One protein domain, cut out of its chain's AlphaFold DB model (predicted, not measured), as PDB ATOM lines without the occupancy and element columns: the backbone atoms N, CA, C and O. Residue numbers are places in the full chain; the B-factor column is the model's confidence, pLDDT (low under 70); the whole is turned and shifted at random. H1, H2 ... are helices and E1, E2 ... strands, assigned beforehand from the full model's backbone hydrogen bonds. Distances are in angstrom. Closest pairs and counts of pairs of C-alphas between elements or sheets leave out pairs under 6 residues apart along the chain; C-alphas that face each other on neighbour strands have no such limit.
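AT A GLANCE: This is residues 13 to 79 of the 82 residues of an uncharacterized protein of Actinomadura macrotermitis (UniProt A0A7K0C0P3). The model is an open zigzag with no packed core: a small hairpin of the strands E1 and E2 leads into H1, H1 and the long H2 make an open V at their link, and a short link carries the line on to H3 at the far end. H2 makes the long arm of the V, and its residues 48 to 61 stand free. The printed part has 67 residues with two named strands and three named helices, in the order E1, E2, H1, H2, H3; the sheet has the order E1 - E2, antiparallel, and the class is mostly helix. The whole is extended, with a radius of gyration of the C-alphas of 18.1 A, and elongated, with spans of 52 by 30 by 19 A.

IN THESE COORDINATES: E1, residues 13 to 16, begins at C-alpha 13 (96.270, 91.216, 139.101) and is 9.9 A long. E2 follows as residues 19 to 23, 13.0 A from first to last C-alpha. H1, residues 26 to 38, measures 18.5 A. H2, residues 41 to 61, is the longest helix with 21 residues and 30.3 A; its C-alpha 41 is at (101.244, 116.119, 125.779). H3, residues 70 to 78, measures 11.7 A and ends at C-alpha 78 (115.272, 83.326, 106.346).

HOW THE PARTS SIT: E1 and E2 form a hairpin, antiparallel, with 140 degrees between their directions. N 14 and O 21 are within hydrogen-bond range at 2.8 A, and N 19 and O 16 at 3.1 A. The C-alphas of Thr 13 and Val 22, which face each other, are 4.6 A apart. H1 and H2 are close but not clearly touching; their closest C-alphas, those of Arg 36 and Leu 44, are 7.5 A apart. They run opposite ways at a steep tilt of 56 degrees. H2 is apart from both strands, and H3 is apart from E1, E2, H1 and H2. Every O i to N i+4 pair is within hydrogen-bond range in H2 and H3, and 8 of 9 are in H1.

THE WHOLE: The two C-alphas farthest apart, those of Glu 27 and Gly 79, are 53.3 A from each other. The printed part, residues 13 to 79, has no cut. The links from E1 to E2, E2 to H1 and H1 to H2 are tight, and the link from H2 to H3, with 8 residues, is short. Residues 69 to 75, of which 70 to 75 belong to H3, stand free. The mean pLDDT of the printed part is 87.6, and confidence is low, under 70, at residues 64 to 68, between H2 and H3.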
ATOM      1  N   THR A  13      96.377  91.375 140.556       90.56
ATOM      2  CA  THR A  13      96.270  91.216 139.101       90.56
ATOM      3  C   THR A  13      95.220  90.175 138.721       90.56
ATOM      4  O   THR A  13      94.979  89.195 139.427       90.56
ATOM      5  N   ILE A  14      94.585  90.388 137.570       91.62
ATOM      6  CA  ILE A  14      93.685  89.437 136.916       91.62
ATOM      7  C   ILE A  14      94.087  89.276 135.449       91.62
ATOM      8  O   ILE A  14      94.525  90.231 134.807       91.62
ATOM      9  N   HIS A  15      93.905  88.076 134.900       91.75
ATOM     10  CA  HIS A  15      94.149  87.804 133.482       91.75
ATOM     11  C   HIS A  15      92.827  87.780 132.705       91.75
ATOM     12  O   HIS A  15      91.869  87.107 133.090       91.75
ATOM     13  N   LEU A  16      92.783  88.531 131.607       91.06
ATOM     14  CA  LEU A  16      91.633  88.751 130.739       91.06
ATOM     15  C   LEU A  16      92.021  88.359 129.308       91.06
ATOM     16  O   LEU A  16      92.414  89.199 128.502       91.06
ATOM     17  N   GLY A  17      91.945  87.062 128.999       91.00
ATOM     18  CA  GLY A  17      92.410  86.535 127.714       91.00
ATOM     19  C   GLY A  17      93.932  86.626 127.595       91.00
ATOM     20  O   GLY A  17      94.643  85.967 128.348       91.00
ATOM     21  N   ASP A  18      94.413  87.432 126.651       87.25
ATOM     22  CA  ASP A  18      95.827  87.762 126.431       87.25
ATOM     23  C   ASP A  18      96.309  88.980 127.243       87.25
ATOM     24  O   ASP A  18      97.495  89.307 127.223       87.25
ATOM     25  N   GLN A  19      95.414  89.651 127.976       85.00
ATOM     26  CA  GLN A  19      95.726  90.856 128.742       85.00
ATOM     27  C   GLN A  19      95.904  90.555 130.236       85.00
ATOM     28  O   GLN A  19      95.126  89.806 130.826       85.00
ATOM     29  N   THR A  20      96.863  91.214 130.887       90.00
ATOM     30  CA  THR A  20      96.933  91.302 132.355       90.00
ATOM     31  C   THR A  20      96.409  92.670 132.785       90.00
ATOM     32  O   THR A  20      96.797  93.691 132.220       90.00
ATOM     33  N   ALA A  21      95.514  92.697 133.769       90.50
ATOM     34  CA  ALA A  21      94.909  93.910 134.303       90.50
ATOM     35  C   ALA A  21      95.081  93.984 135.824       90.50
ATOM     36  O   ALA A  21      95.151  92.959 136.500       90.50
ATOM     37  N   VAL A  22      95.117  95.204 136.355       91.88
ATOM     38  CA  VAL A  22      95.248  95.476 137.791       91.88
ATOM     39  C   VAL A  22      93.887  95.838 138.379       91.88
ATOM     40  O   VAL A  22      93.155  96.649 137.807       91.88
ATOM     41  N   VAL A  23      93.555  95.268 139.536       92.75
ATOM     42  CA  VAL A  23      92.390  95.664 140.333       92.75
ATOM     43  C   VAL A  23      92.769  96.878 141.180       92.75
ATOM     44  O   VAL A  23      93.652  96.807 142.029       92.75
ATOM     45  N   ILE A  24      92.083  97.996 140.951       92.81
ATOM     46  CA  ILE A  24      92.238  99.247 141.708       92.81
ATOM     47  C   ILE A  24      90.887  99.706 142.255       92.81
ATOM     48  O   ILE A  24      89.833  99.259 141.787       92.81
ATOM     49  N   SER A  25      90.887 100.619 143.228       94.19
ATOM     50  CA  SER A  25      89.630 101.162 143.738       94.19
ATOM     51  C   SER A  25      88.938 102.063 142.701       94.19
ATOM     52  O   SER A  25      89.554 102.633 141.794       94.19
ATOM     53  N   MET A  26      87.627 102.257 142.866       96.38
ATOM     54  CA  MET A  26      86.874 103.234 142.068       96.38
ATOM     55  C   MET A  26      87.321 104.686 142.309       96.38
ATOM     56  O   MET A  26      86.966 105.558 141.516       96.38
ATOM     57  N   GLU A  27      88.050 104.966 143.390       96.44
ATOM     58  CA  GLU A  27      88.643 106.276 143.662       96.44
ATOM     59  C   GLU A  27      89.905 106.472 142.813       96.44
ATOM     60  O   GLU A  27      89.959 107.414 142.017       96.44
ATOM     61  N   ASP A  28      90.833 105.513 142.856       94.94
ATOM     62  CA  ASP A  28      92.070 105.516 142.061       94.94
ATOM     63  C   ASP A  28      91.772 105.568 140.560       94.94
ATOM     64  O   ASP A  28      92.347 106.373 139.827       94.94
ATOM     65  N   PHE A  29      90.803 104.774 140.090       95.88
ATOM     66  CA  PHE A  29      90.380 104.786 138.688       95.88
ATOM     67  C   PHE A  29      89.895 106.173 138.234       95.88
ATOM     68  O   PHE A  29      90.216 106.624 137.129       95.88
ATOM     69  N   ARG A  30      89.131 106.877 139.082       97.56
ATOM     70  CA  ARG A  30      88.652 108.238 138.793       97.56
ATOM     71  C   ARG A  30      89.797 109.245 138.817       97.56
ATOM     72  O   ARG A  30      89.846 110.099 137.932       97.56
ATOM     73  N   LEU A  31      90.717 109.126 139.774       96.25
ATOM     74  CA  LEU A  31      91.901 109.978 139.882       96.25
ATOM     75  C   LEU A  31      92.800 109.834 138.647       96.25
ATOM     76  O   LEU A  31      93.078 110.830 137.982       96.25
ATOM     77  N   LEU A  32      93.174 108.608 138.272       95.00
ATOM     78  CA  LEU A  32      93.975 108.320 137.077       95.00
ATOM     79  C   LEU A  32      93.286 108.801 135.790       95.00
ATOM     80  O   LEU A  32      93.931 109.379 134.914       95.00
ATOM     81  N   SER A  33      91.962 108.635 135.692       95.94
ATOM     82  CA  SER A  33      91.171 109.144 134.560       95.94
ATOM     83  C   SER A  33      91.187 110.675 134.472       95.94
ATOM     84  O   SER A  33      91.300 111.230 133.377       95.94
ATOM     85  N   ALA A  34      91.098 111.372 135.610       97.62
ATOM     86  CA  ALA A  34      91.195 112.828 135.670       97.62
ATOM     87  C   ALA A  34      92.614 113.311 135.330       97.62
ATOM     88  O   ALA A  34      92.766 114.194 134.486       97.62
ATOM     89  N   LEU A  35      93.649 112.690 135.905       96.81
ATOM     90  CA  LEU A  35      95.053 112.988 135.605       96.81
ATOM     91  C   LEU A  35      95.341 112.839 134.107       96.81
ATOM     92  O   LEU A  35      95.824 113.782 133.488       96.81
ATOM     93  N   ARG A  36      94.941 111.721 133.486       95.00
ATOM     94  CA  ARG A  36      95.098 111.505 132.037       95.00
ATOM     95  C   ARG A  36      94.372 112.560 131.195       95.00
ATOM     96  O   ARG A  36      94.876 112.941 130.144       95.00
ATOM     97  N   ARG A  37      93.202 113.036 131.634       96.94
ATOM     98  CA  ARG A  37      92.431 114.083 130.936       96.94
ATOM     99  C   ARG A  37      93.076 115.471 131.030       96.94
ATOM    100  O   ARG A  37      92.838 116.294 130.148       96.94
ATOM    101  N   HIS A  38      93.840 115.736 132.087       97.56
ATOM    102  CA  HIS A  38      94.458 117.037 132.363       97.56
ATOM    103  C   HIS A  38      95.981 117.074 132.141       97.56
ATOM    104  O   HIS A  38      96.583 118.139 132.272       97.56
ATOM    105  N   ALA A  39      96.601 115.946 131.786       96.56
ATOM    106  CA  ALA A  39      98.017 115.861 131.447       96.56
ATOM    107  C   ALA A  39      98.368 116.716 130.216       96.56
ATOM    108  O   ALA A  39      97.600 116.804 129.256       96.56
ATOM    109  N   SER A  40      99.562 117.313 130.223       97.69
ATOM    110  CA  SER A  40     100.156 117.875 129.008       97.69
ATOM    111  C   SER A  40     100.568 116.752 128.048       97.69
ATOM    112  O   SER A  40     100.778 115.610 128.466       97.69
ATOM    113  N   ALA A  41     100.736 117.077 126.764       95.94
ATOM    114  CA  ALA A  41     101.244 116.119 125.779       95.94
ATOM    115  C   ALA A  41     102.620 115.556 126.191       95.94
ATOM    116  O   ALA A  41     102.820 114.350 126.168       95.94
ATOM    117  N   GLU A  42     103.526 116.414 126.669       97.00
ATOM    118  CA  GLU A  42     104.853 116.030 127.170       97.00
ATOM    119  C   GLU A  42     104.785 115.067 128.369       97.00
ATOM    120  O   GLU A  42     105.540 114.097 128.427       97.00
ATOM    121  N   ALA A  43     103.849 115.278 129.302       96.06
ATOM    122  CA  ALA A  43     103.655 114.375 130.434       96.06
ATOM    123  C   ALA A  43     103.104 113.008 129.990       96.06
ATOM    124  O   ALA A  43     103.496 111.980 130.541       96.06
ATOM    125  N   LEU A  44     102.230 112.985 128.976       95.62
ATOM    126  CA  LEU A  44     101.697 111.745 128.411       95.62
ATOM    127  C   LEU A  44     102.771 110.951 127.651       95.62
ATOM    128  O   LEU A  44     102.903 109.754 127.887       95.62
ATOM    129  N   GLU A  45     103.571 111.613 126.810       96.19
ATOM    130  CA  GLU A  45     104.715 110.999 126.114       96.19
ATOM    131  C   GLU A  45     105.749 110.455 127.110       96.19
ATOM    132  O   GLU A  45     106.207 109.320 126.982       96.19
ATOM    133  N   THR A  46     106.057 111.212 128.170       96.19
ATOM    134  CA  THR A  46     106.955 110.758 129.245       96.19
ATOM    135  C   THR A  46     106.420 109.493 129.924       96.19
ATOM    136  O   THR A  46     107.159 108.524 130.096       96.19
ATOM    137  N   ALA A  47     105.128 109.456 130.264       93.69
ATOM    138  CA  ALA A  47     104.499 108.277 130.858       93.69
ATOM    139  C   ALA A  47     104.491 107.065 129.903       93.69
ATOM    140  O   ALA A  47     104.680 105.930 130.342       93.69
ATOM    141  N   MET A  48     104.316 107.296 128.598       93.81
ATOM    142  CA  MET A  48     104.404 106.254 127.571       93.81
ATOM    143  C   MET A  48     105.828 105.701 127.428       93.81
ATOM    144  O   MET A  48     105.991 104.484 127.348       93.81
ATOM    145  N   ALA A  49     106.853 106.557 127.468       94.94
ATOM    146  CA  ALA A  49     108.254 106.137 127.438       94.94
ATOM    147  C   ALA A  49     108.643 105.309 128.678       94.94
ATOM    148  O   ALA A  49     109.274 104.262 128.541       94.94
ATOM    149  N   VAL A  50     108.210 105.722 129.878       95.00
ATOM    150  CA  VAL A  50     108.428 104.955 131.120       95.00
ATOM    151  C   VAL A  50     107.738 103.589 131.057       95.00
ATOM    152  O   VAL A  50     108.362 102.581 131.385       95.00
ATOM    153  N   ARG A  51     106.489 103.522 130.573       92.75
ATOM    154  CA  ARG A  51     105.787 102.245 130.362       92.75
ATOM    155  C   ARG A  51     106.554 101.332 129.399       92.75
ATOM    156  O   ARG A  51     106.765 100.170 129.723       92.75
ATOM    157  N   ALA A  52     106.987 101.851 128.252       91.75
ATOM    158  CA  ALA A  52     107.736 101.074 127.264       91.75
ATOM    159  C   ALA A  52     109.085 100.569 127.813       91.75
ATOM    160  O   ALA A  52     109.503  99.466 127.471       91.75
ATOM    161  N   SER A  53     109.741 101.338 128.692       91.44
ATOM    162  CA  SER A  53     110.939 100.879 129.409       91.44
ATOM    163  C   SER A  53     110.625  99.720 130.355       91.44
ATOM    164  O   SER A  53     111.326  98.719 130.318       91.44
ATOM    165  N   ARG A  54     109.542  99.793 131.142       89.00
ATOM    166  CA  ARG A  54     109.158  98.678 132.028       89.00
ATOM    167  C   ARG A  54     108.776  97.418 131.255       89.00
ATOM    168  O   ARG A  54     109.214  96.339 131.621       89.00
ATOM    169  N   GLU A  55     108.058  97.542 130.140       87.75
ATOM    170  CA  GLU A  55     107.773  96.405 129.245       87.75
ATOM    171  C   GLU A  55     109.061  95.823 128.613       87.75
ATOM    172  O   GLU A  55     109.154  94.616 128.354       87.75
ATOM    173  N   LEU A  56     110.088  96.656 128.394       85.69
ATOM    174  CA  LEU A  56     111.420  96.209 127.982       85.69
ATOM    175  C   LEU A  56     112.125  95.439 129.115       85.69
ATOM    176  O   LEU A  56     112.634  94.345 128.856       85.69
ATOM    177  N   ASP A  57     112.082  95.941 130.347       86.62
ATOM    178  CA  ASP A  57     112.679  95.295 131.521       86.62
ATOM    179  C   ASP A  57     111.967  93.974 131.882       86.62
ATOM    180  O   ASP A  57     112.620  92.954 132.102       86.62
ATOM    181  N   GLU A  58     110.631  93.939 131.845       84.88
ATOM    182  CA  GLU A  58     109.808  92.765 132.169       84.88
ATOM    183  C   GLU A  58     110.060  91.596 131.219       84.88
ATOM    184  O   GLU A  58     110.317  90.475 131.665       84.88
ATOM    185  N   TRP A  59     110.056  91.824 129.903       81.12
ATOM    186  CA  TRP A  59     110.341  90.725 128.983       81.12
ATOM    187  C   TRP A  59     111.840  90.362 128.971       81.12
ATOM    188  O   TRP A  59     112.167  89.209 128.699       81.12
ATOM    189  N   ILE A  60     112.771  91.264 129.340       82.06
ATOM    190  CA  ILE A  60     114.170  90.872 129.643       82.06
ATOM    191  C   ILE A  60     114.197  89.902 130.838       82.06
ATOM    192  O   ILE A  60     114.764  88.815 130.723       82.06
ATOM    193  N   ALA A  61     113.542  90.253 131.949       81.69
ATOM    194  CA  ALA A  61     113.480  89.436 133.161       81.69
ATOM    195  C   ALA A  61     112.776  88.082 132.945       81.69
ATOM    196  O   ALA A  61     113.179  87.077 133.528       81.69
ATOM    197  N   ALA A  62     111.782  88.029 132.054       80.62
ATOM    198  CA  ALA A  62     111.115  86.796 131.635       80.62
ATOM    199  C   ALA A  62     111.999  85.856 130.785       80.62
ATOM    200  O   ALA A  62     111.522  84.808 130.353       80.62
ATOM    201  N   GLY A  63     113.268  86.209 130.542       72.12
ATOM    202  CA  GLY A  63     114.232  85.361 129.847       72.12
ATOM    203  C   GLY A  63     113.853  85.162 128.387       72.12
ATOM    204  O   GLY A  63     113.536  84.043 127.984       72.12
ATOM    205  N   ARG A  64     113.860  86.261 127.617       66.25
ATOM    206  CA  ARG A  64     113.510  86.288 126.183       66.25
ATOM    207  C   ARG A  64     114.021  85.043 125.447       66.25
ATOM    208  O   ARG A  64     115.147  84.620 125.728       66.25
ATOM    209  N   PRO A  65     113.288  84.510 124.445       57.31
ATOM    210  CA  PRO A  65     113.964  83.735 123.408       57.31
ATOM    211  C   PRO A  65     115.105  84.624 122.900       57.31
ATOM    212  O   PRO A  65     114.846  85.778 122.563       57.31
ATOM    213  N   GLY A  66     116.338  84.134 123.067       56.91
ATOM    214  CA  GLY A  66     117.455  84.947 123.571       56.91
ATOM    215  C   GLY A  66     117.858  86.162 122.739       56.91
ATOM    216  O   GLY A  66     117.312  86.438 121.675       56.91
ATOM    217  N   GLU A  67     118.908  86.853 123.187       63.25
ATOM    218  CA  GLU A  67     119.732  87.642 122.269       63.25
ATOM    219  C   GLU A  67     120.352  86.690 121.233       63.25
ATOM    220  O   GLU A  67     121.493  86.253 121.362       63.25
ATOM    221  N   LEU A  68     119.563  86.325 120.218       68.06
ATOM    222  CA  LEU A  68     120.046  85.624 119.045       68.06
ATOM    223  C   LEU A  68     121.122  86.516 118.441       68.06
ATOM    224  O   LEU A  68     120.872  87.688 118.132       68.06
ATOM    225  N   SER A  69     122.314  85.961 118.244       73.38
ATOM    226  CA  SER A  69     123.297  86.624 117.401       73.38
ATOM    227  C   SER A  69     122.668  86.913 116.036       73.38
ATOM    228  O   SER A  69     121.736  86.232 115.595       73.38
ATOM    229  N   HIS A  70     123.178  87.921 115.328       72.56
ATOM    230  CA  HIS A  70     122.653  88.272 114.007       72.56
ATOM    231  C   HIS A  70     122.598  87.056 113.057       72.56
ATOM    232  O   HIS A  70     121.666  86.935 112.268       72.56
ATOM    233  N   GLU A  71     123.545  86.122 113.181       81.38
ATOM    234  CA  GLU A  71     123.573  84.869 112.425       81.38
ATOM    235  C   GLU A  71     122.431  83.907 112.806       81.38
ATOM    236  O   GLU A  71     121.781  83.349 111.922       81.38
ATOM    237  N   GLU A  72     122.136  83.744 114.098       79.75
ATOM    238  CA  GLU A  72     121.033  82.900 114.579       79.75
ATOM    239  C   GLU A  72     119.665  83.493 114.211       79.75
ATOM    240  O   GLU A  72     118.802  82.775 113.706       79.75
ATOM    241  N   ALA A  73     119.492  84.811 114.358       78.94
ATOM    242  CA  ALA A  73     118.274  85.509 113.951       78.94
ATOM    243  C   ALA A  73     118.025  85.394 112.436       78.94
ATOM    244  O   ALA A  73     116.906  85.117 112.002       78.94
ATOM    245  N   MET A  74     119.069  85.552 111.614       84.69
ATOM    246  CA  MET A  74     118.971  85.363 110.162       84.69
ATOM    247  C   MET A  74     118.667  83.904 109.790       84.69
ATOM    248  O   MET A  74     117.894  83.662 108.860       84.69
ATOM    249  N   ALA A  75     119.228  82.934 110.520       84.12
ATOM    250  CA  ALA A  75     118.981  81.513 110.299       84.12
ATOM    251  C   ALA A  75     117.536  81.091 110.622       84.12
ATOM    252  O   ALA A  75     117.002  80.244 109.904       84.12
ATOM    253  N   GLU A  76     116.898  81.671 111.644       77.75
ATOM    254  CA  GLU A  76     115.473  81.429 111.927       77.75
ATOM    255  C   GLU A  76     114.548  82.150 110.936       77.75
ATOM    256  O   GLU A  76     113.615  81.541 110.414       77.75
ATOM    257  N   LEU A  77     114.810  83.429 110.635       78.88
ATOM    258  CA  LEU A  77     113.907  84.261 109.830       78.88
ATOM    259  C   LEU A  77     113.928  83.940 108.329       78.88
ATOM    260  O   LEU A  77     112.903  84.075 107.660       78.88
ATOM    261  N   PHE A  78     115.081  83.536 107.789       84.62
ATOM    262  CA  PHE A  78     115.272  83.326 106.346       84.62
ATOM    263  C   PHE A  78     115.739  81.908 105.987       84.62
ATOM    264  O   PHE A  78     115.879  81.584 104.806       84.62
ATOM    265  N   GLY A  79     115.948  81.051 106.992       73.69
ATOM    266  CA  GLY A  79     116.599  79.756 106.831       73.69
ATOM    267  C   GLY A  79     118.111  79.892 106.633       73.69
ATOM    268  O   GLY A  79     118.625  80.908 106.162       73.69
TER     269      GLY A  79